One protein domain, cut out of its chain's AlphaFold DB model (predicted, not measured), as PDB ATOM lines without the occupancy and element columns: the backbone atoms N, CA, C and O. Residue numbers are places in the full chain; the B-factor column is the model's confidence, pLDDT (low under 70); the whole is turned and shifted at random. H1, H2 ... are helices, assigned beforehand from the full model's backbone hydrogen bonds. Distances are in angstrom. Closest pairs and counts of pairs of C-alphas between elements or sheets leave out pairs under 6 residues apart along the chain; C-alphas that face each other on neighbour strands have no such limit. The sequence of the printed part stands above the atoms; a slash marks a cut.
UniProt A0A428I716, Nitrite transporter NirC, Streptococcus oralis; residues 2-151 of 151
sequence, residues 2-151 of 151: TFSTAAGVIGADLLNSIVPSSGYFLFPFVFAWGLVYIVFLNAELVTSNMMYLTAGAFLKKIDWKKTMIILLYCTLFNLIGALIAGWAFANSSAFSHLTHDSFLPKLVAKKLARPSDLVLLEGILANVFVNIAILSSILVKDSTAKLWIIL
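Overview. This is residues 2 to 151 of the 151 residues of the protein "Nitrite transporter NirC" of Streptococcus oralis (UniProt A0A428I716). Three helical hairpins are joined in an elongated ring of contacts: H1 with H2 at one end, H3 with the long H4 reaching to the other, and H6 crossing H3 before H7 folds back to pack on H2. Residues 2 to 6 of H1 meet H4 on the other side of the ring, short H5 packs on H1, and residues 112 to 118, of which 116 to 118 belong to H6, and residues 120 to 125 of H6 stick out. The printed part has 150 residues with seven named helices, H1 to H7 in chain order, and no named strand; its class is all helix. It is only just compact, close to loose, with a radius of gyration of the C-alphas of 17.4 A and spans of 53 by 35 by 30 A.

Along the chain. H1, residues 2 to 18, begins at C-alpha 2 (-43.991, 10.528, 48.881) and is 24.9 A long. H2, residues 23 to 40, measures 26.4 A, and H3, residues 46 to 58, 17.8 A. H4, residues 64 to 90, is the longest helix by residues; it runs 38.3 A and ends at C-alpha 90 (-44.012, 3.485, 58.783). H5 is residues 103 to 112. H6, residues 116 to 139, runs 34.7 A. H7, residues 143 to 150, ends at C-alpha 150 (-49.771, 16.025, 34.325).

Arrangement. H1 is the hub, touching three helices. With H2 it forms a hairpin at a shallow tilt of 24 degrees; the closest C-alphas, of Ala 12 and Gly 23, are 3.8 A apart. H1 touches H4 with residues 2 to 6 alone, the closest C-alphas being those of Thr 2 and Ala 82, 5.7 A. It touches H5 with residues 9 to 13 alone, the closest C-alphas being those of Asp 13 and Phe 103, 5.4 A. H3 and H4 form a hairpin at a shallow tilt of 4 degrees, with C-alphas 46 and 74 closest at 5.5 A. H6 touches H3 about perpendicular, at 76 degrees, with Ser 48 and Asn 131 closest, their C-alphas 5.8 A apart. H6 and H7 form a hairpin at a shallow tilt of 17 degrees, with C-alphas 137 and 146 closest at 4.9 A. H7 touches H2 at a steep tilt of 44 degrees, with C-alphas 36 and 147 closest at 6.3 A. The helix packing is part aligned, part crossed: 3 of 7 touching pairs are at a shallow tilt. H2 and H4 are apart, as are H4 and H6. Every O i to N i+4 pair is within hydrogen-bond range in H4, H5, H6 and H7; the counts are 12 of 13 in H1, 10 of 14 in H2 and 8 of 9 in H3.

Size, cuts and confidence. The C-alphas farthest apart, of Ile 18 and Lys 60, are 54.6 A apart. The printed part has no cut and ends at residue 151, the chain's last. The link from H4 to H5, residues 91 to 102, is long; the others are tight. The mean pLDDT of the printed part is 92.7, and no printed residue is under 70.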
ATOM      1  N   THR A   2     -44.000  11.690  47.954       89.94
ATOM      2  CA  THR A   2     -43.991  10.528  48.881       89.94
ATOM      3  C   THR A   2     -45.371  10.132  49.425       89.94
ATOM      4  O   THR A   2     -45.677   8.946  49.493       89.94
ATOM      5  N   PHE A   3     -46.234  11.104  49.735       91.94
ATOM      6  CA  PHE A   3     -47.612  10.843  50.170       91.94
ATOM      7  C   PHE A   3     -48.465  10.155  49.093       91.94
ATOM      8  O   PHE A   3     -49.164   9.192  49.399       91.94
ATOM      9  N   SER A   4     -48.378  10.589  47.829       93.06
ATOM     10  CA  SER A   4     -49.111   9.949  46.728       93.06
ATOM     11  C   SER A   4     -48.562   8.557  46.413       93.06
ATOM     12  O   SER A   4     -49.338   7.651  46.138       93.06
ATOM     13  N   THR A   5     -47.248   8.340  46.547       92.50
ATOM     14  CA  THR A   5     -46.649   6.998  46.483       92.50
ATOM     15  C   THR A   5     -47.226   6.075  47.557       92.50
ATOM     16  O   THR A   5     -47.594   4.946  47.249       92.50
ATOM     17  N   ALA A   6     -47.322   6.539  48.808       92.44
ATOM     18  CA  ALA A   6     -47.864   5.746  49.911       92.44
ATOM     19  C   ALA A   6     -49.346   5.400  49.697       92.44
ATOM     20  O   ALA A   6     -49.730   4.238  49.819       92.44
ATOM     21  N   ALA A   7     -50.158   6.378  49.290       92.56
ATOM     22  CA  ALA A   7     -51.556   6.148  48.929       92.56
ATOM     23  C   ALA A   7     -51.695   5.169  47.749       92.56
ATOM     24  O   ALA A   7     -52.512   4.252  47.794       92.56
ATOM     25  N   GLY A   8     -50.856   5.318  46.718       93.25
ATOM     26  CA  GLY A   8     -50.841   4.439  45.551       93.25
ATOM     27  C   GLY A   8     -50.445   3.003  45.889       93.25
ATOM     28  O   GLY A   8     -51.010   2.075  45.322       93.25
ATOM     29  N   VAL A   9     -49.519   2.802  46.831       92.38
ATOM     30  CA  VAL A   9     -49.152   1.473  47.348       92.38
ATOM     31  C   VAL A   9     -50.348   0.794  48.003       92.38
ATOM     32  O   VAL A   9     -50.636  -0.354  47.679       92.38
ATOM     33  N   ILE A  10     -51.042   1.497  48.900       91.31
ATOM     34  CA  ILE A  10     -52.200   0.951  49.622       91.31
ATOM     35  C   ILE A  10     -53.316   0.618  48.631       91.31
ATOM     36  O   ILE A  10     -53.865  -0.482  48.655       91.31
ATOM     37  N   GLY A  11     -53.608   1.543  47.712       90.94
ATOM     38  CA  GLY A  11     -54.586   1.322  46.653       90.94
ATOM     39  C   GLY A  11     -54.225   0.128  45.770       90.94
ATOM     40  O   GLY A  11     -55.088  -0.689  45.469       90.94
ATOM     41  N   ALA A  12     -52.955  -0.011  45.384       92.19
ATOM     42  CA  ALA A  12     -52.487  -1.124  44.566       92.19
ATOM     43  C   ALA A  12     -52.609  -2.477  45.282       92.19
ATOM     44  O   ALA A  12     -52.980  -3.457  44.640       92.19
ATOM     45  N   ASP A  13     -52.327  -2.538  46.586       90.56
ATOM     46  CA  ASP A  13     -52.467  -3.766  47.380       90.56
ATOM     47  C   ASP A  13     -53.936  -4.202  47.463       90.56
ATOM     48  O   ASP A  13     -54.274  -5.346  47.156       90.56
ATOM     49  N   LEU A  14     -54.828  -3.250  47.762       90.06
ATOM     50  CA  LEU A  14     -56.273  -3.477  47.781       90.06
ATOM     51  C   LEU A  14     -56.791  -3.920  46.409       90.06
ATOM     52  O   LEU A  14     -57.516  -4.908  46.314       90.06
ATOM     53  N   LEU A  15     -56.400  -3.237  45.332       92.06
ATOM     54  CA  LEU A  15     -56.905  -3.545  43.997       92.06
ATOM     55  C   LEU A  15     -56.402  -4.901  43.485       92.06
ATOM     56  O   LEU A  15     -57.167  -5.637  42.865       92.06
ATOM     57  N   ASN A  16     -55.160  -5.278  43.804       90.62
ATOM     58  CA  ASN A  16     -54.613  -6.590  43.452       90.62
ATOM     59  C   ASN A  16     -55.383  -7.758  44.084       90.62
ATOM     60  O   ASN A  16     -55.379  -8.846  43.508       90.62
ATOM     61  N   SER A  17     -56.047  -7.546  45.228       87.31
ATOM     62  CA  SER A  17     -56.905  -8.566  45.853       87.31
ATOM     63  C   SER A  17     -58.204  -8.825  45.077       87.31
ATOM     64  O   SER A  17     -58.774  -9.908  45.178       87.31
ATOM     65  N   ILE A  18     -58.649  -7.848  44.279       90.56
ATOM     66  CA  ILE A  18     -59.867  -7.924  43.463       90.56
ATOM     67  C   ILE A  18     -59.515  -8.365  42.041       90.56
ATOM     68  O   ILE A  18     -60.089  -9.315  41.514       90.56
ATOM     69  N   VAL A  19     -58.558  -7.672  41.414       91.56
ATOM     70  CA  VAL A  19     -58.086  -7.943  40.053       91.56
ATOM     71  C   VAL A  19     -56.563  -8.074  40.083       91.56
ATOM     72  O   VAL A  19     -55.870  -7.063  40.219       91.56
ATOM     73  N   PRO A  20     -56.004  -9.286  39.928       88.88
ATOM     74  CA  PRO A  20     -54.559  -9.489  39.959       88.88
ATOM     75  C   PRO A  20     -53.816  -8.595  38.954       88.88
ATOM     76  O   PRO A  20     -54.256  -8.409  37.823       88.88
ATOM     77  N   SER A  21     -52.658  -8.063  39.352       87.44
ATOM     78  CA  SER A  21     -51.776  -7.181  38.555       87.44
ATOM     79  C   SER A  21     -52.301  -5.774  38.243       87.44
ATOM     80  O   SER A  21     -51.529  -4.922  37.805       87.44
ATOM     81  N   SER A  22     -53.571  -5.478  38.501       89.94
ATOM     82  CA  SER A  22     -54.148  -4.143  38.278       89.94
ATOM     83  C   SER A  22     -53.489  -3.038  39.120       89.94
ATOM     84  O   SER A  22     -53.476  -1.870  38.722       89.94
ATOM     85  N   GLY A  23     -52.846  -3.391  40.239       88.94
ATOM     86  CA  GLY A  23     -52.062  -2.465  41.052       88.94
ATOM     87  C   GLY A  23     -50.898  -1.818  40.293       88.94
ATOM     88  O   GLY A  23     -50.516  -0.696  40.619       88.94
ATOM     89  N   TYR A  24     -50.384  -2.454  39.230       88.31
ATOM     90  CA  TYR A  24     -49.376  -1.849  38.348       88.31
ATOM     91  C   TYR A  24     -49.910  -0.669  37.530       88.31
ATOM     92  O   TYR A  24     -49.107   0.144  37.079       88.31
ATOM     93  N   PHE A  25     -51.230  -0.555  37.355       91.75
ATOM     94  CA  PHE A  25     -51.876   0.594  36.723       91.75
ATOM     95  C   PHE A  25     -52.319   1.638  37.756       91.75
ATOM     96  O   PHE A  25     -52.065   2.830  37.589       91.75
ATOM     97  N   LEU A  26     -52.931   1.204  38.863       93.12
ATOM     98  CA  LEU A  26     -53.430   2.133  39.880       93.12
ATOM     99  C   LEU A  26     -52.294   2.897  40.578       93.12
ATOM    100  O   LEU A  26     -52.416   4.097  40.818       93.12
ATOM    101  N   PHE A  27     -51.177   2.224  40.869       93.81
ATOM    102  CA  PHE A  27     -50.017   2.854  41.497       93.81
ATOM    103  C   PHE A  27     -49.495   4.079  40.717       93.81
ATOM    104  O   PHE A  27     -49.439   5.157  41.315       93.81
ATOM    105  N   PRO A  28     -49.123   3.979  39.421       92.06
ATOM    106  CA  PRO A  28     -48.628   5.132  38.670       92.06
ATOM    107  C   PRO A  28     -49.692   6.221  38.475       92.06
ATOM    108  O   PRO A  28     -49.345   7.400  38.519       92.06
ATOM    109  N   PHE A  29     -50.972   5.859  38.342       93.88
ATOM    110  CA  PHE A  29     -52.056   6.841  38.238       93.88
ATOM    111  C   PHE A  29     -52.176   7.700  39.506       93.88
ATOM    112  O   PHE A  29     -52.176   8.928  39.442       93.88
ATOM    113  N   VAL A  30     -52.202   7.075  40.689       95.06
ATOM    114  CA  VAL A  30     -52.228   7.809  41.967       95.06
ATOM    115  C   VAL A  30     -50.918   8.571  42.185       95.06
ATOM    116  O   VAL A  30     -50.923   9.680  42.716       95.06
ATOM    117  N   PHE A  31     -49.785   8.021  41.741       93.38
ATOM    118  CA  PHE A  31     -48.488   8.683  41.835       93.38
ATOM    119  C   PHE A  31     -48.446  10.022  41.082       93.38
ATOM    120  O   PHE A  31     -47.894  10.980  41.633       93.38
ATOM    121  N   ALA A  32     -49.062  10.116  39.894       93.75
ATOM    122  CA  ALA A  32     -49.083  11.324  39.059       93.75
ATOM    123  C   ALA A  32     -49.656  12.557  39.786       93.75
ATOM    124  O   ALA A  32     -49.134  13.666  39.646       93.75
ATOM    125  N   TRP A  33     -50.626  12.366  40.687       94.62
ATOM    126  CA  TRP A  33     -51.143  13.429  41.562       94.62
ATOM    127  C   TRP A  33     -50.066  14.080  42.435       94.62
ATOM    128  O   TRP A  33     -50.164  15.251  42.798       94.62
ATOM    129  N   GLY A  34     -48.992  13.352  42.740       93.50
ATOM    130  CA  GLY A  34     -47.835  13.892  43.439       93.50
ATOM    131  C   GLY A  34     -47.177  15.056  42.705       93.50
ATOM    132  O   GLY A  34     -46.723  15.988  43.370       93.50
ATOM    133  N   LEU A  35     -47.139  15.009  41.369       93.25
ATOM    134  CA  LEU A  35     -46.612  16.083  40.531       93.25
ATOM    135  C   LEU A  35     -47.618  17.234  40.417       93.25
ATOM    136  O   LEU A  35     -47.211  18.392  40.483       93.25
ATOM    137  N   VAL A  36     -48.922  16.930  40.362       94.38
ATOM    138  CA  VAL A  36     -49.995  17.942  40.416       94.38
ATOM    139  C   VAL A  36     -49.838  18.812  41.664       94.38
ATOM    140  O   VAL A  36     -49.776  20.033  41.558       94.38
ATOM    141  N   TYR A  37     -49.674  18.212  42.848       92.88
ATOM    142  CA  TYR A  37     -49.486  18.990  44.078       92.88
ATOM    143  C   TYR A  37     -48.251  19.887  44.038       92.88
ATOM    144  O   TYR A  37     -48.308  21.015  44.512       92.88
ATOM    145  N   ILE A  38     -47.146  19.415  43.459       93.19
ATOM    146  CA  ILE A  38     -45.919  20.212  43.356       93.19
ATOM    147  C   ILE A  38     -46.149  21.444  42.480       93.19
ATOM    148  O   ILE A  38     -45.796  22.549  42.887       93.19
ATOM    149  N   VAL A  39     -46.789  21.266  41.321       92.00
ATOM    150  CA  VAL A  39     -47.076  22.364  40.388       92.00
ATOM    151  C   VAL A  39     -48.029  23.382  41.003       92.00
ATOM    152  O   VAL A  39     -47.767  24.579  40.950       92.00
ATOM    153  N   PHE A  40     -49.122  22.929  41.616       91.81
ATOM    154  CA  PHE A  40     -50.149  23.831  42.140       91.81
ATOM    155  C   PHE A  40     -49.745  24.522  43.446       91.81
ATOM    156  O   PHE A  40     -50.166  25.651  43.690       91.81
ATOM    157  N   LEU A  41     -48.913  23.882  44.274       92.62
ATOM    158  CA  LEU A  41     -48.372  24.492  45.494       92.62
ATOM    159  C   LEU A  41     -47.105  25.318  45.236       92.62
ATOM    160  O   LEU A  41     -46.582  25.908  46.178       92.62
ATOM    161  N   ASN A  42     -46.613  25.371  43.991       90.50
ATOM    162  CA  ASN A  42     -45.328  25.979  43.631       90.50
ATOM    163  C   ASN A  42     -44.174  25.450  44.502       90.50
ATOM    164  O   ASN A  42     -43.322  26.207  44.967       90.50
ATOM    165  N   ALA A  43     -44.180  24.145  44.773       91.69
ATOM    166  CA  ALA A  43     -43.144  23.509  45.570       91.69
ATOM    167  C   ALA A  43     -41.881  23.255  44.732       91.69
ATOM    168  O   ALA A  43     -41.945  22.988  43.534       91.69
ATOM    169  N   GLU A  44     -40.726  23.275  45.391       91.56
ATOM    170  CA  GLU A  44     -39.433  23.026  44.757       91.56
ATOM    171  C   GLU A  44     -39.174  21.524  44.570       91.56
ATOM    172  O   GLU A  44     -39.222  20.737  45.526       91.56
ATOM    173  N   LEU A  45     -38.842  21.134  43.339       93.12
ATOM    174  CA  LEU A  45     -38.558  19.752  42.964       93.12
ATOM    175  C   LEU A  45     -37.250  19.661  42.174       93.12
ATOM    176  O   LEU A  45     -37.050  20.346  41.169       93.12
ATOM    177  N   VAL A  46     -36.362  18.760  42.600       94.81
ATOM    178  CA  VAL A  46     -35.027  18.628  42.002       94.81
ATOM    179  C   VAL A  46     -35.086  18.304  40.507       94.81
ATOM    180  O   VAL A  46     -34.357  18.909  39.724       94.81
ATOM    181  N   THR A  47     -35.971  17.400  40.085       93.75
ATOM    182  CA  THR A  47     -36.056  16.925  38.694       93.75
ATOM    183  C   THR A  47     -36.449  18.036  37.723       93.75
ATOM    184  O   THR A  47     -35.837  18.159  36.666       93.75
ATOM    185  N   SER A  48     -37.385  18.912  38.106       91.44
ATOM    186  CA  SER A  48     -37.721  20.098  37.309       91.44
ATOM    187  C   SER A  48     -36.610  21.148  37.340       91.44
ATOM    188  O   SER A  48     -36.302  21.769  36.323       91.44
ATOM    189  N   ASN A  49     -35.953  21.318  38.490       94.31
ATOM    190  CA  ASN A  49     -34.848  22.264  38.634       94.31
ATOM    191  C   ASN A  49     -33.630  21.885  37.790       94.31
ATOM    192  O   ASN A  49     -32.922  22.779  37.326       94.31
ATOM    193  N   MET A  50     -33.418  20.594  37.511       94.19
ATOM    194  CA  MET A  50     -32.400  20.157  36.554       94.19
ATOM    195  C   MET A  50     -32.610  20.805  35.181       94.19
ATOM    196  O   MET A  50     -31.636  21.272  34.602       94.19
ATOM    197  N   MET A  51     -33.844  20.910  34.674       94.06
ATOM    198  CA  MET A  51     -34.114  21.586  33.398       94.06
ATOM    199  C   MET A  51     -33.916  23.102  33.507       94.06
ATOM    200  O   MET A  51     -33.156  23.678  32.727       94.06
ATOM    201  N   TYR A  52     -34.566  23.754  34.479       91.19
ATOM    202  CA  TYR A  52     -34.559  25.218  34.586       91.19
ATOM    203  C   TYR A  52     -33.172  25.798  34.824       91.19
ATOM    204  O   TYR A  52     -32.770  26.755  34.158       91.19
ATOM    205  N   LEU A  53     -32.428  25.220  35.765       93.56
ATOM    206  CA  LEU A  53     -31.119  25.738  36.140       93.56
ATOM    207  C   LEU A  53     -30.069  25.431  35.075       93.56
ATOM    208  O   LEU A  53     -29.179  26.250  34.851       93.56
ATOM    209  N   THR A  54     -30.196  24.299  34.378       92.62
ATOM    210  CA  THR A  54     -29.333  23.974  33.237       92.62
ATOM    211  C   THR A  54     -29.595  24.933  32.079       92.62
ATOM    212  O   THR A  54     -28.652  25.534  31.570       92.62
ATOM    213  N   ALA A  55     -30.859  25.176  31.711       92.81
ATOM    214  CA  ALA A  55     -31.210  26.163  30.688       92.81
ATOM    215  C   ALA A  55     -30.739  27.580  31.070       92.81
ATOM    216  O   ALA A  55     -30.140  28.280  30.254       92.81
ATOM    217  N   GLY A  56     -30.936  27.989  32.327       93.25
ATOM    218  CA  GLY A  56     -30.464  29.275  32.846       93.25
ATOM    219  C   GLY A  56     -28.940  29.425  32.820       93.25
ATOM    220  O   GLY A  56     -28.439  30.505  32.498       93.25
ATOM    221  N   ALA A  57     -28.202  28.349  33.103       94.69
ATOM    222  CA  ALA A  57     -26.745  28.330  33.014       94.69
ATOM    223  C   ALA A  57     -26.250  28.392  31.561       94.69
ATOM    224  O   ALA A  57     -25.370  29.194  31.245       94.69
ATOM    225  N   PHE A  58     -26.867  27.631  30.648       94.50
ATOM    226  CA  PHE A  58     -26.554  27.684  29.214       94.50
ATOM    227  C   PHE A  58     -26.813  29.065  28.605       94.50
ATOM    228  O   PHE A  58     -26.001  29.564  27.828       94.50
ATOM    229  N   LEU A  59     -27.902  29.724  29.009       95.44
ATOM    230  CA  LEU A  59     -28.237  31.088  28.590       95.44
ATOM    231  C   LEU A  59     -27.430  32.173  29.330       95.44
ATOM    232  O   LEU A  59     -27.715  33.362  29.167       95.44
ATOM    233  N   LYS A  60     -26.437  31.787  30.147       93.44
ATOM    234  CA  LYS A  60     -25.570  32.679  30.940       93.44
ATOM    235  C   LYS A  60     -26.342  33.631  31.865       93.44
ATOM    236  O   LYS A  60     -25.887  34.734  32.157       93.44
ATOM    237  N   LYS A  61     -27.528  33.218  32.324       94.38
ATOM    238  CA  LYS A  61     -28.343  33.962  33.298       94.38
ATOM    239  C   LYS A  61     -27.990  33.603  34.741       94.38
ATOM    240  O   LYS A  61     -28.231  34.401  35.641       94.38
ATOM    241  N   ILE A  62     -27.435  32.411  34.958       93.69
ATOM    242  CA  ILE A  62     -27.038  31.881  36.265       93.69
ATOM    243  C   ILE A  62     -25.659  31.229  36.121       93.69
ATOM    244  O   ILE A  62     -25.370  30.604  35.106       93.69
ATOM    245  N   ASP A  63     -24.802  31.378  37.127       94.81
ATOM    246  CA  ASP A  63     -23.502  30.709  37.161       94.81
ATOM    247  C   ASP A  63     -23.644  29.206  37.469       94.81
ATOM    248  O   ASP A  63     -24.450  28.812  38.319       94.81
ATOM    249  N   TRP A  64     -22.820  28.363  36.838       92.75
ATOM    250  CA  TRP A  64     -22.824  26.910  37.048       92.75
ATOM    251  C   TRP A  64     -22.608  26.506  38.509       92.75
ATOM    252  O   TRP A  64     -23.240  25.562  38.987       92.75
ATOM    253  N   LYS A  65     -21.782  27.246  39.259       95.19
ATOM    254  CA  LYS A  65     -21.577  27.011  40.692       95.19
ATOM    255  C   LYS A  65     -22.872  27.221  41.467       95.19
ATOM    256  O   LYS A  65     -23.212  26.414  42.330       95.19
ATOM    257  N   LYS A  66     -23.622  28.277  41.141       94.38
ATOM    258  CA  LYS A  66     -24.915  28.563  41.775       94.38
ATOM    259  C   LYS A  66     -25.955  27.503  41.408       94.38
ATOM    260  O   LYS A  66     -26.664  27.044  42.297       94.38
ATOM    261  N   THR A  67     -25.992  27.060  40.150       94.75
ATOM    262  CA  THR A  67     -26.843  25.943  39.702       94.75
ATOM    263  C   THR A  67     -26.589  24.676  40.517       94.75
ATOM    264  O   THR A  67     -27.530  24.112  41.072       94.75
ATOM    265  N   MET A  68     -25.326  24.261  40.662       95.00
ATOM    266  CA  MET A  68     -24.972  23.059  41.427       95.00
ATOM    267  C   MET A  68     -25.350  23.167  42.904       95.00
ATOM    268  O   MET A  68     -25.854  22.206  43.480       95.00
ATOM    269  N   ILE A  69     -25.157  24.343  43.512       96.06
ATOM    270  CA  ILE A  69     -25.570  24.597  44.895       96.06
ATOM    271  C   ILE A  69     -27.088  24.437  45.027       96.06
ATOM    272  O   ILE A  69     -27.539  23.668  45.870       96.06
ATOM    273  N   ILE A  70     -27.883  25.096  44.179       95.38
ATOM    274  CA  ILE A  70     -29.351  25.011  44.254       95.38
ATOM    275  C   ILE A  70     -29.824  23.562  44.070       95.38
ATOM    276  O   ILE A  70     -30.667  23.099  44.839       95.38
ATOM    277  N   LEU A  71     -29.256  22.825  43.108       96.19
ATOM    278  CA  LEU A  71     -29.585  21.413  42.901       96.19
ATOM    279  C   LEU A  71     -29.271  20.566  44.137       96.19
ATOM    280  O   LEU A  71     -30.103  19.750  44.532       96.19
ATOM    281  N   LEU A  72     -28.121  20.779  44.780       96.25
ATOM    282  CA  LEU A  72     -27.743  20.044  45.985       96.25
ATOM    283  C   LEU A  72     -28.695  20.338  47.153       96.25
ATOM    284  O   LEU A  72     -29.190  19.402  47.781       96.25
ATOM    285  N   TYR A  73     -29.001  21.614  47.407       96.25
ATOM    286  CA  TYR A  73     -29.954  22.020  48.446       96.25
ATOM    287  C   TYR A  73     -31.343  21.425  48.191       96.25
ATOM    288  O   TYR A  73     -31.926  20.806  49.080       96.25
ATOM    289  N   CYS A  74     -31.860  21.554  46.967       96.19
ATOM    290  CA  CYS A  74     -33.166  21.017  46.597       96.19
ATOM    291  C   CYS A  74     -33.211  19.487  46.755       96.19
ATOM    292  O   CYS A  74     -34.143  18.960  47.362       96.19
ATOM    293  N   THR A  75     -32.167  18.779  46.307       96.38
ATOM    294  CA  THR A  75     -32.040  17.321  46.472       96.38
ATOM    295  C   THR A  75     -32.073  16.923  47.944       96.38
ATOM    296  O   THR A  75     -32.826  16.027  48.323       96.38
ATOM    297  N   LEU A  76     -31.288  17.605  48.783       97.62
ATOM    298  CA  LEU A  76     -31.201  17.324  50.213       97.62
ATOM    299  C   LEU A  76     -32.565  17.485  50.894       97.62
ATOM    300  O   LEU A  76     -33.011  16.583  51.597       97.62
ATOM    301  N   PHE A  77     -33.261  18.597  50.664       96.81
ATOM    302  CA  PHE A  77     -34.555  18.843  51.306       96.81
ATOM    303  C   PHE A  77     -35.688  17.993  50.725       96.81
ATOM    304  O   PHE A  77     -36.579  17.579  51.469       96.81
ATOM    305  N   ASN A  78     -35.643  17.653  49.433       96.50
ATOM    306  CA  ASN A  78     -36.536  16.649  48.850       96.50
ATOM    307  C   ASN A  78     -36.326  15.273  49.514       96.50
ATOM    308  O   ASN A  78     -37.307  14.605  49.844       96.50
ATOM    309  N   LEU A  79     -35.072  14.875  49.772       96.50
ATOM    310  CA  LEU A  79     -34.750  13.642  50.493       96.50
ATOM    311  C   LEU A  79     -35.229  13.693  51.949       96.50
ATOM    312  O   LEU A  79     -35.896  12.762  52.392       96.50
ATOM    313  N   ILE A  80     -34.955  14.777  52.679       97.44
ATOM    314  CA  ILE A  80     -35.412  14.958  54.068       97.44
ATOM    315  C   ILE A  80     -36.940  14.855  54.146       97.44
ATOM    316  O   ILE A  80     -37.463  14.101  54.964       97.44
ATOM    317  N   GLY A  81     -37.665  15.548  53.263       95.81
ATOM    318  CA  GLY A  81     -39.124  15.464  53.206       95.81
ATOM    319  C   GLY A  81     -39.623  14.044  52.919       95.81
ATOM    320  O   GLY A  81     -40.590  13.591  53.531       95.81
ATOM    321  N   ALA A  82     -38.938  13.309  52.036       96.06
ATOM    322  CA  ALA A  82     -39.263  11.915  51.758       96.06
ATOM    323  C   ALA A  82     -39.002  10.991  52.957       96.06
ATOM    324  O   ALA A  82     -39.831  10.123  53.223       96.06
ATOM    325  N   LEU A  83     -37.908  11.196  53.696       96.50
ATOM    326  CA  LEU A  83     -37.582  10.428  54.900       96.50
ATOM    327  C   LEU A  83     -38.584  10.689  56.027       96.50
ATOM    328  O   LEU A  83     -39.070   9.737  56.627       96.50
ATOM    329  N   ILE A  84     -38.942  11.953  56.275       97.12
ATOM    330  CA  ILE A  84     -39.936  12.322  57.294       97.12
ATOM    331  C   ILE A  84     -41.297  11.709  56.955       97.12
ATOM    332  O   ILE A  84     -41.914  11.071  57.807       97.12
ATOM    333  N   ALA A  85     -41.752  11.852  55.707       95.19
ATOM    334  CA  ALA A  85     -43.011  11.256  55.268       95.19
ATOM    335  C   ALA A  85     -42.969   9.723  55.366       95.19
ATOM    336  O   ALA A  85     -43.900   9.117  55.888       95.19
ATOM    337  N   GLY A  86     -41.880   9.094  54.915       93.94
ATOM    338  CA  GLY A  86     -41.689   7.646  55.005       93.94
ATOM    339  C   GLY A  86     -41.716   7.138  56.446       93.94
ATOM    340  O   GLY A  86     -42.407   6.165  56.733       93.94
ATOM    341  N   TRP A  87     -41.038   7.830  57.365       94.38
ATOM    342  CA  TRP A  87     -41.070   7.522  58.794       94.38
ATOM    343  C   TRP A  87     -42.480   7.672  59.382       94.38
ATOM    344  O   TRP A  87     -42.929   6.794  60.117       94.38
ATOM    345  N   ALA A  88     -43.207   8.733  59.020       94.88
ATOM    346  CA  ALA A  88     -44.577   8.946  59.481       94.88
ATOM    347  C   ALA A  88     -45.518   7.823  59.013       94.88
ATOM    348  O   ALA A  88     -46.296   7.307  59.812       94.88
ATOM    349  N   PHE A  89     -45.413   7.392  57.750       92.31
ATOM    350  CA  PHE A  89     -46.192   6.260  57.242       92.31
ATOM    351  C   PHE A  89     -45.787   4.932  57.883       92.31
ATOM    352  O   PHE A  89     -46.665   4.148  58.222       92.31
ATOM    353  N   ALA A  90     -44.492   4.694  58.112       90.19
ATOM    354  CA  ALA A  90     -44.012   3.485  58.783       90.19
ATOM    355  C   ALA A  90     -44.542   3.343  60.223       90.19
ATOM    356  O   ALA A  90     -44.706   2.227  60.701       90.19
ATOM    357  N   ASN A  91     -44.835   4.461  60.896       90.88
ATOM    358  CA  ASN A  91     -45.432   4.492  62.238       90.88
ATOM    359  C   ASN A  91     -46.957   4.722  62.219       90.88
ATOM    360  O   ASN A  91     -47.569   4.928  63.265       90.88
ATOM    361  N   SER A  92     -47.581   4.710  61.040       90.56
ATOM    362  CA  SER A  92     -49.025   4.864  60.872       90.56
ATOM    363  C   SER A  92     -49.705   3.502  60.731       90.56
ATOM    364  O   SER A  92     -49.145   2.565  60.160       90.56
ATOM    365  N   SER A  93     -50.971   3.414  61.152       88.06
ATOM    366  CA  SER A  93     -51.833   2.257  60.870       88.06
ATOM    367  C   SER A  93     -52.016   1.996  59.370       88.06
ATOM    368  O   SER A  93     -52.344   0.887  58.963       88.06
ATOM    369  N   ALA A  94     -51.754   2.996  58.523       84.06
ATOM    370  CA  ALA A  94     -51.804   2.843  57.077       84.06
ATOM    371  C   ALA A  94     -50.869   1.729  56.567       84.06
ATOM    372  O   ALA A  94     -51.213   1.036  55.612       84.06
ATOM    373  N   PHE A  95     -49.699   1.544  57.196       88.19
ATOM    374  CA  PHE A  95     -48.704   0.536  56.805       88.19
ATOM    375  C   PHE A  95     -48.583  -0.626  57.803       88.19
ATOM    376  O   PHE A  95     -47.813  -1.553  57.554       88.19
ATOM    377  N   SER A  96     -49.364  -0.645  58.891       83.00
ATOM    378  CA  SER A  96     -49.270  -1.692  59.923       83.00
ATOM    379  C   SER A  96     -49.654  -3.091  59.432       83.00
ATOM    380  O   SER A  96     -49.298  -4.078  60.067       83.00
ATOM    381  N   HIS A  97     -50.376  -3.185  58.315       81.44
ATOM    382  CA  HIS A  97     -50.822  -4.448  57.719       81.44
ATOM    383  C   HIS A  97     -49.948  -4.920  56.548       81.44
ATOM    384  O   HIS A  97     -50.253  -5.947  55.945       81.44
ATOM    385  N   LEU A  98     -48.881  -4.188  56.202       84.62
ATOM    386  CA  LEU A  98     -48.002  -4.583  55.105       84.62
ATOM    387  C   LEU A  98     -47.242  -5.861  55.467       84.62
ATOM    388  O   LEU A  98     -46.523  -5.922  56.462       84.62
ATOM    389  N   THR A  99     -47.370  -6.873  54.615       85.62
ATOM    390  CA  THR A  99     -46.638  -8.140  54.732       85.62
ATOM    391  C   THR A  99     -45.583  -8.240  53.632       85.62
ATOM    392  O   THR A  99     -45.511  -7.387  52.750       85.62
ATOM    393  N   HIS A 100     -44.753  -9.286  53.646       81.44
ATOM    394  CA  HIS A 100     -43.765  -9.516  52.580       81.44
ATOM    395  C   HIS A 100     -44.413  -9.713  51.199       81.44
ATOM    396  O   HIS A 100     -43.789  -9.421  50.178       81.44
ATOM    397  N   ASP A 101     -45.670 -10.158  51.173       84.12
ATOM    398  CA  ASP A 101     -46.432 -10.356  49.947       84.12
ATOM    399  C   ASP A 101     -47.141  -9.107  49.430       84.12
ATOM    400  O   ASP A 101     -47.623  -9.120  48.291       84.12
ATOM    401  N   SER A 102     -47.155  -8.028  50.213       88.81
ATOM    402  CA  SER A 102     -47.743  -6.762  49.798       88.81
ATOM    403  C   SER A 102     -46.992  -6.139  48.616       88.81
ATOM    404  O   SER A 102     -45.814  -6.408  48.343       88.81
ATOM    405  N   PHE A 103     -47.676  -5.242  47.912       89.44
ATOM    406  CA  PHE A 103     -47.158  -4.560  46.729       89.44
ATOM    407  C   PHE A 103     -45.838  -3.807  46.984       89.44
ATOM    408  O   PHE A 103     -44.938  -3.842  46.142       89.44
ATOM    409  N   LEU A 104     -45.688  -3.151  48.145       91.38
ATOM    410  CA  LEU A 104     -44.512  -2.325  48.448       91.38
ATOM    411  C   LEU A 104     -43.204  -3.130  48.556       91.38
ATOM    412  O   LEU A 104     -42.274  -2.785  47.824       91.38
ATOM    413  N   PRO A 105     -43.087  -4.191  49.381       91.56
ATOM    414  CA  PRO A 105     -41.865  -5.001  49.421       91.56
ATOM    415  C   PRO A 105     -41.487  -5.598  48.064       91.56
ATOM    416  O   PRO A 105     -40.322  -5.529  47.670       91.56
ATOM    417  N   LYS A 106     -42.468  -6.087  47.293       91.56
ATOM    418  CA  LYS A 106     -42.252  -6.590  45.925       91.56
ATOM    419  C   LYS A 106     -41.721  -5.498  44.992       91.56
ATOM    420  O   LYS A 106     -40.784  -5.737  44.228       91.56
ATOM    421  N   LEU A 107     -42.276  -4.287  45.068       90.94
ATOM    422  CA  LEU A 107     -41.816  -3.136  44.289       90.94
ATOM    423  C   LEU A 107     -40.385  -2.726  44.664       90.94
ATOM    424  O   LEU A 107     -39.576  -2.465  43.773       90.94
ATOM    425  N   VAL A 108     -40.062  -2.681  45.959       92.69
ATOM    426  CA  VAL A 108     -38.719  -2.338  46.452       92.69
ATOM    427  C   VAL A 108     -37.701  -3.386  46.010       92.69
ATOM    428  O   VAL A 108     -36.690  -3.020  45.414       92.69
ATOM    429  N   ALA A 109     -37.990  -4.677  46.202       93.69
ATOM    430  CA  ALA A 109     -37.124  -5.767  45.755       93.69
ATOM    431  C   ALA A 109     -36.866  -5.697  44.241       93.69
ATOM    432  O   ALA A 109     -35.722  -5.773  43.795       93.69
ATOM    433  N   LYS A 110     -37.915  -5.444  43.446       91.75
ATOM    434  CA  LYS A 110     -37.797  -5.268  41.992       91.75
ATOM    435  C   LYS A 110     -36.934  -4.066  41.609       91.75
ATOM    436  O   LYS A 110     -36.239  -4.142  40.603       91.75
ATOM    437  N   LYS A 111     -36.980  -2.960  42.360       92.00
ATOM    438  CA  LYS A 111     -36.129  -1.783  42.109       92.00
ATOM    439  C   LYS A 111     -34.667  -2.041  42.475       92.00
ATOM    440  O   LYS A 111     -33.795  -1.643  41.715       92.00
ATOM    441  N   LEU A 112     -34.414  -2.714  43.596       94.38
ATOM    442  CA  LEU A 112     -33.060  -3.028  44.068       94.38
ATOM    443  C   LEU A 112     -32.345  -4.064  43.192       94.38
ATOM    444  O   LEU A 112     -31.127  -4.026  43.083       94.38
ATOM    445  N   ALA A 113     -33.089  -4.965  42.549       95.31
ATOM    446  CA  ALA A 113     -32.530  -5.988  41.668       95.31
ATOM    447  C   ALA A 113     -32.153  -5.480  40.258       95.31
ATOM    448  O   ALA A 113     -31.664  -6.263  39.443       95.31
ATOM    449  N   ARG A 114     -32.415  -4.207  39.921       93.69
ATOM    450  CA  ARG A 114     -32.133  -3.662  38.581       93.69
ATOM    451  C   ARG A 114     -30.647  -3.337  38.404       93.69
ATOM    452  O   ARG A 114     -30.048  -2.770  39.317       93.69
ATOM    453  N   PRO A 115     -30.066  -3.618  37.225       95.69
ATOM    454  CA  PRO A 115     -28.690  -3.245  36.933       95.69
ATOM    455  C   PRO A 115     -28.562  -1.726  36.714       95.69
ATOM    456  O   PRO A 115     -29.517  -1.045  36.329       95.69
ATOM    457  N   SER A 116     -27.374  -1.184  36.996       94.88
ATOM    458  CA  SER A 116     -27.130   0.265  37.065       94.88
ATOM    459  C   SER A 116     -27.338   1.005  35.740       94.88
ATOM    460  O   SER A 116     -27.784   2.150  35.737       94.88
ATOM    461  N   ASP A 117     -27.025   0.362  34.618       95.31
ATOM    462  CA  ASP A 117     -27.221   0.884  33.264       95.31
ATOM    463  C   ASP A 117     -28.710   1.087  32.944       95.31
ATOM    464  O   ASP A 117     -29.108   2.147  32.454       95.31
ATOM    465  N   LEU A 118     -29.547   0.114  33.310       94.69
ATOM    466  CA  LEU A 118     -30.994   0.206  33.148       94.69
ATOM    467  C   LEU A 118     -31.585   1.304  34.039       94.69
ATOM    468  O   LEU A 118     -32.412   2.086  33.575       94.69
ATOM    469  N   VAL A 119     -31.132   1.406  35.293       95.38
ATOM    470  CA  VAL A 119     -31.574   2.463  36.220       95.38
ATOM    471  C   VAL A 119     -31.236   3.852  35.676       95.38
ATOM    472  O   VAL A 119     -32.064   4.761  35.767       95.38
ATOM    473  N   LEU A 120     -30.051   4.024  35.085       95.81
ATOM    474  CA  LEU A 120     -29.652   5.290  34.474       95.81
ATOM    475  C   LEU A 120     -30.557   5.651  33.288       95.81
ATOM    476  O   LEU A 120     -31.061   6.773  33.231       95.81
ATOM    477  N   LEU A 121     -30.800   4.707  32.374       96.19
ATOM    478  CA  LEU A 121     -31.666   4.927  31.213       96.19
ATOM    479  C   LEU A 121     -33.102   5.273  31.629       96.19
ATOM    480  O   LEU A 121     -33.667   6.260  31.157       96.19
ATOM    481  N   GLU A 122     -33.686   4.496  32.541       94.81
ATOM    482  CA  GLU A 122     -35.033   4.751  33.057       94.81
ATOM    483  C   GLU A 122     -35.114   6.091  33.800       94.81
ATOM    484  O   GLU A 122     -36.117   6.794  33.686       94.81
ATOM    485  N   GLY A 123     -34.056   6.479  34.519       95.31
ATOM    486  CA  GLY A 123     -33.957   7.783  35.173       95.31
ATOM    487  C   GLY A 123     -33.962   8.947  34.181       95.31
ATOM    488  O   GLY A 123     -34.669   9.934  34.398       95.31
ATOM    489  N   ILE A 124     -33.233   8.821  33.066       96.19
ATOM    490  CA  ILE A 124     -33.238   9.815  31.982       96.19
ATOM    491  C   ILE A 124     -34.644   9.938  31.391       96.19
ATOM    492  O   ILE A 124     -35.183  11.042  31.324       96.19
ATOM    493  N   LEU A 125     -35.260   8.813  31.016       96.69
ATOM    494  CA  LEU A 125     -36.599   8.799  30.419       96.69
ATOM    495  C   LEU A 125     -37.652   9.380  31.368       96.69
ATOM    496  O   LEU A 125     -38.449  10.223  30.963       96.69
ATOM    497  N   ALA A 126     -37.622   8.996  32.645       95.00
ATOM    498  CA  ALA A 126     -38.523   9.544  33.653       95.00
ATOM    499  C   ALA A 126     -38.381  11.069  33.764       95.00
ATOM    500  O   ALA A 126     -39.382  11.784  33.801       95.00
ATOM    501  N   ASN A 127     -37.147  11.584  33.763       95.88
ATOM    502  CA  ASN A 127     -36.919  13.020  33.867       95.88
ATOM    503  C   ASN A 127     -37.344  13.783  32.600       95.88
ATOM    504  O   ASN A 127     -37.776  14.930  32.697       95.88
ATOM    505  N   VAL A 128     -37.288  13.161  31.417       95.62
ATOM    506  CA  VAL A 128     -37.857  13.741  30.187       95.62
ATOM    507  C   VAL A 128     -39.361  13.966  30.350       95.62
ATOM    508  O   VAL A 128     -39.829  15.083  30.134       95.62
ATOM    509  N   PHE A 129     -40.113  12.960  30.807       93.94
ATOM    510  CA  PHE A 129     -41.561  13.095  31.015       93.94
ATOM    511  C   PHE A 129     -41.917  14.136  32.080       93.94
ATOM    512  O   PHE A 129     -42.799  14.963  31.853       93.94
ATOM    513  N   VAL A 130     -41.198  14.152  33.210       94.50
ATOM    514  CA  VAL A 130     -41.410  15.167  34.257       94.50
ATOM    515  C   VAL A 130     -41.212  16.571  33.692       94.50
ATOM    516  O   VAL A 130     -42.047  17.445  33.909       94.50
ATOM    517  N   ASN A 131     -40.144  16.789  32.926       94.75
ATOM    518  CA  ASN A 131     -39.855  18.095  32.345       94.75
ATOM    519  C   ASN A 131     -40.870  18.510  31.274       94.75
ATOM    520  O   ASN A 131     -41.250  19.678  31.240       94.75
ATOM    521  N   ILE A 132     -41.372  17.578  30.458       93.88
ATOM    522  CA  ILE A 132     -42.452  17.850  29.496       93.88
ATOM    523  C   ILE A 132     -43.729  18.292  30.219       93.88
ATOM    524  O   ILE A 132     -44.325  19.299  29.830       93.88
ATOM    525  N   ALA A 133     -44.131  17.581  31.277       93.19
ATOM    526  CA  ALA A 133     -45.325  17.912  32.056       93.19
ATOM    527  C   ALA A 133     -45.186  19.290  32.721       93.19
ATOM    528  O   ALA A 133     -46.065  20.145  32.616       93.19
ATOM    529  N   ILE A 134     -44.034  19.534  33.345       93.00
ATOM    530  CA  ILE A 134     -43.721  20.790  34.021       93.00
ATOM    531  C   ILE A 134     -43.676  21.966  33.032       93.00
ATOM    532  O   ILE A 134     -44.354  22.968  33.259       93.00
ATOM    533  N   LEU A 135     -42.956  21.844  31.915       93.12
ATOM    534  CA  LEU A 135     -42.867  22.896  30.898       93.12
ATOM    535  C   LEU A 135     -44.246  23.221  30.313       93.12
ATOM    536  O   LEU A 135     -44.639  24.385  30.255       93.12
ATOM    537  N   SER A 136     -45.007  22.193  29.943       92.12
ATOM    538  CA  SER A 136     -46.368  22.351  29.431       92.12
ATOM    539  C   SER A 136     -47.279  23.051  30.448       92.12
ATOM    540  O   SER A 136     -48.040  23.945  30.082       92.12
ATOM    541  N   SER A 137     -47.147  22.730  31.741       91.06
ATOM    542  CA  SER A 137     -47.930  23.367  32.809       91.06
ATOM    543  C   SER A 137     -47.620  24.859  33.013       91.06
ATOM    544  O   SER A 137     -48.471  25.598  33.511       91.06
ATOM    545  N   ILE A 138     -46.428  25.324  32.621       88.88
ATOM    546  CA  ILE A 138     -46.074  26.752  32.639       88.88
ATOM    547  C   ILE A 138     -46.646  27.479  31.423       88.88
ATOM    548  O   ILE A 138     -47.094  28.619  31.543       88.88
ATOM    549  N   LEU A 139     -46.634  26.832  30.256       91.06
ATOM    550  CA  LEU A 139     -47.099  27.430  29.003       91.06
ATOM    551  C   LEU A 139     -48.623  27.594  28.955       91.06
ATOM    552  O   LEU A 139     -49.136  28.494  28.288       91.06
ATOM    553  N   VAL A 140     -49.355  26.745  29.674       92.56
ATOM    554  CA  VAL A 140     -50.817  26.775  29.740       92.56
ATOM    555  C   VAL A 140     -51.283  27.655  30.902       92.56
ATOM    556  O   VAL A 140     -50.714  27.624  31.987       92.56
ATOM    557  N   LYS A 141     -52.336  28.460  30.703       88.69
ATOM    558  CA  LYS A 141     -52.919  29.299  31.771       88.69
ATOM    559  C   LYS A 141     -54.041  28.604  32.537       88.69
ATOM    560  O   LYS A 141     -54.164  28.814  33.738       88.69
ATOM    561  N   ASP A 142     -54.840  27.798  31.844       93.56
ATOM    562  CA  ASP A 142     -55.991  27.118  32.429       93.56
ATOM    563  C   ASP A 142     -55.559  26.017  33.407       93.56
ATOM    564  O   ASP A 142     -54.822  25.097  33.051       93.56
ATOM    565  N   SER A 143     -56.025  26.114  34.651       89.75
ATOM    566  CA  SER A 143     -55.681  25.173  35.719       89.75
ATOM    567  C   SER A 143     -56.171  23.755  35.425       89.75
ATOM    568  O   SER A 143     -55.479  22.791  35.744       89.75
ATOM    569  N   THR A 144     -57.329  23.604  34.781       92.75
ATOM    570  CA  THR A 144     -57.879  22.283  34.449       92.75
ATOM    571  C   THR A 144     -57.006  21.587  33.408       92.75
ATOM    572  O   THR A 144     -56.638  20.427  33.576       92.75
ATOM    573  N   ALA A 145     -56.583  22.309  32.373       92.50
ATOM    574  CA  ALA A 145     -55.668  21.814  31.357       92.50
ATOM    575  C   ALA A 145     -54.292  21.450  31.940       92.50
ATOM    576  O   ALA A 145     -53.743  20.415  31.572       92.50
ATOM    577  N   LYS A 146     -53.752  22.225  32.898       92.06
ATOM    578  CA  LYS A 146     -52.510  21.847  33.609       92.06
ATOM    579  C   LYS A 146     -52.633  20.498  34.307       92.06
ATOM    580  O   LYS A 146     -51.706  19.699  34.245       92.06
ATOM    581  N   LEU A 147     -53.762  20.259  34.973       93.62
ATOM    582  CA  LEU A 147     -54.024  19.007  35.675       93.62
ATOM    583  C   LEU A 147     -54.052  17.823  34.699       93.62
ATOM    584  O   LEU A 147     -53.343  16.850  34.927       93.62
ATOM    585  N   TRP A 148     -54.779  17.937  33.585       93.25
ATOM    586  CA  TRP A 148     -54.867  16.872  32.575       93.25
ATOM    587  C   TRP A 148     -53.580  16.616  31.794       93.25
ATOM    588  O   TRP A 148     -53.418  15.543  31.239       93.25
ATOM    589  N   ILE A 149     -52.673  17.588  31.720       92.44
ATOM    590  CA  ILE A 149     -51.352  17.396  31.105       92.44
ATOM    591  C   ILE A 149     -50.426  16.581  32.015       92.44
ATOM    592  O   ILE A 149     -49.517  15.907  31.534       92.44
ATOM    593  N   ILE A 150     -50.604  16.706  33.331       91.88
ATOM    594  CA  ILE A 150     -49.771  16.025  34.325       91.88
ATOM    595  C   ILE A 150     -50.249  14.586  34.567       91.88
ATOM    596  O   ILE A 150     -49.412  13.723  34.844       91.88
ATOM    597  N   LEU A 151     -51.565  14.355  34.524       90.19
ATOM    598  CA  LEU A 151     -52.199  13.042  34.696       90.19
ATOM    599  C   LEU A 151     -52.128  12.199  33.419       90.19
ATOM    600  O   LEU A 151     -51.862  10.985  33.564       90.19
TER     601      LEU A 151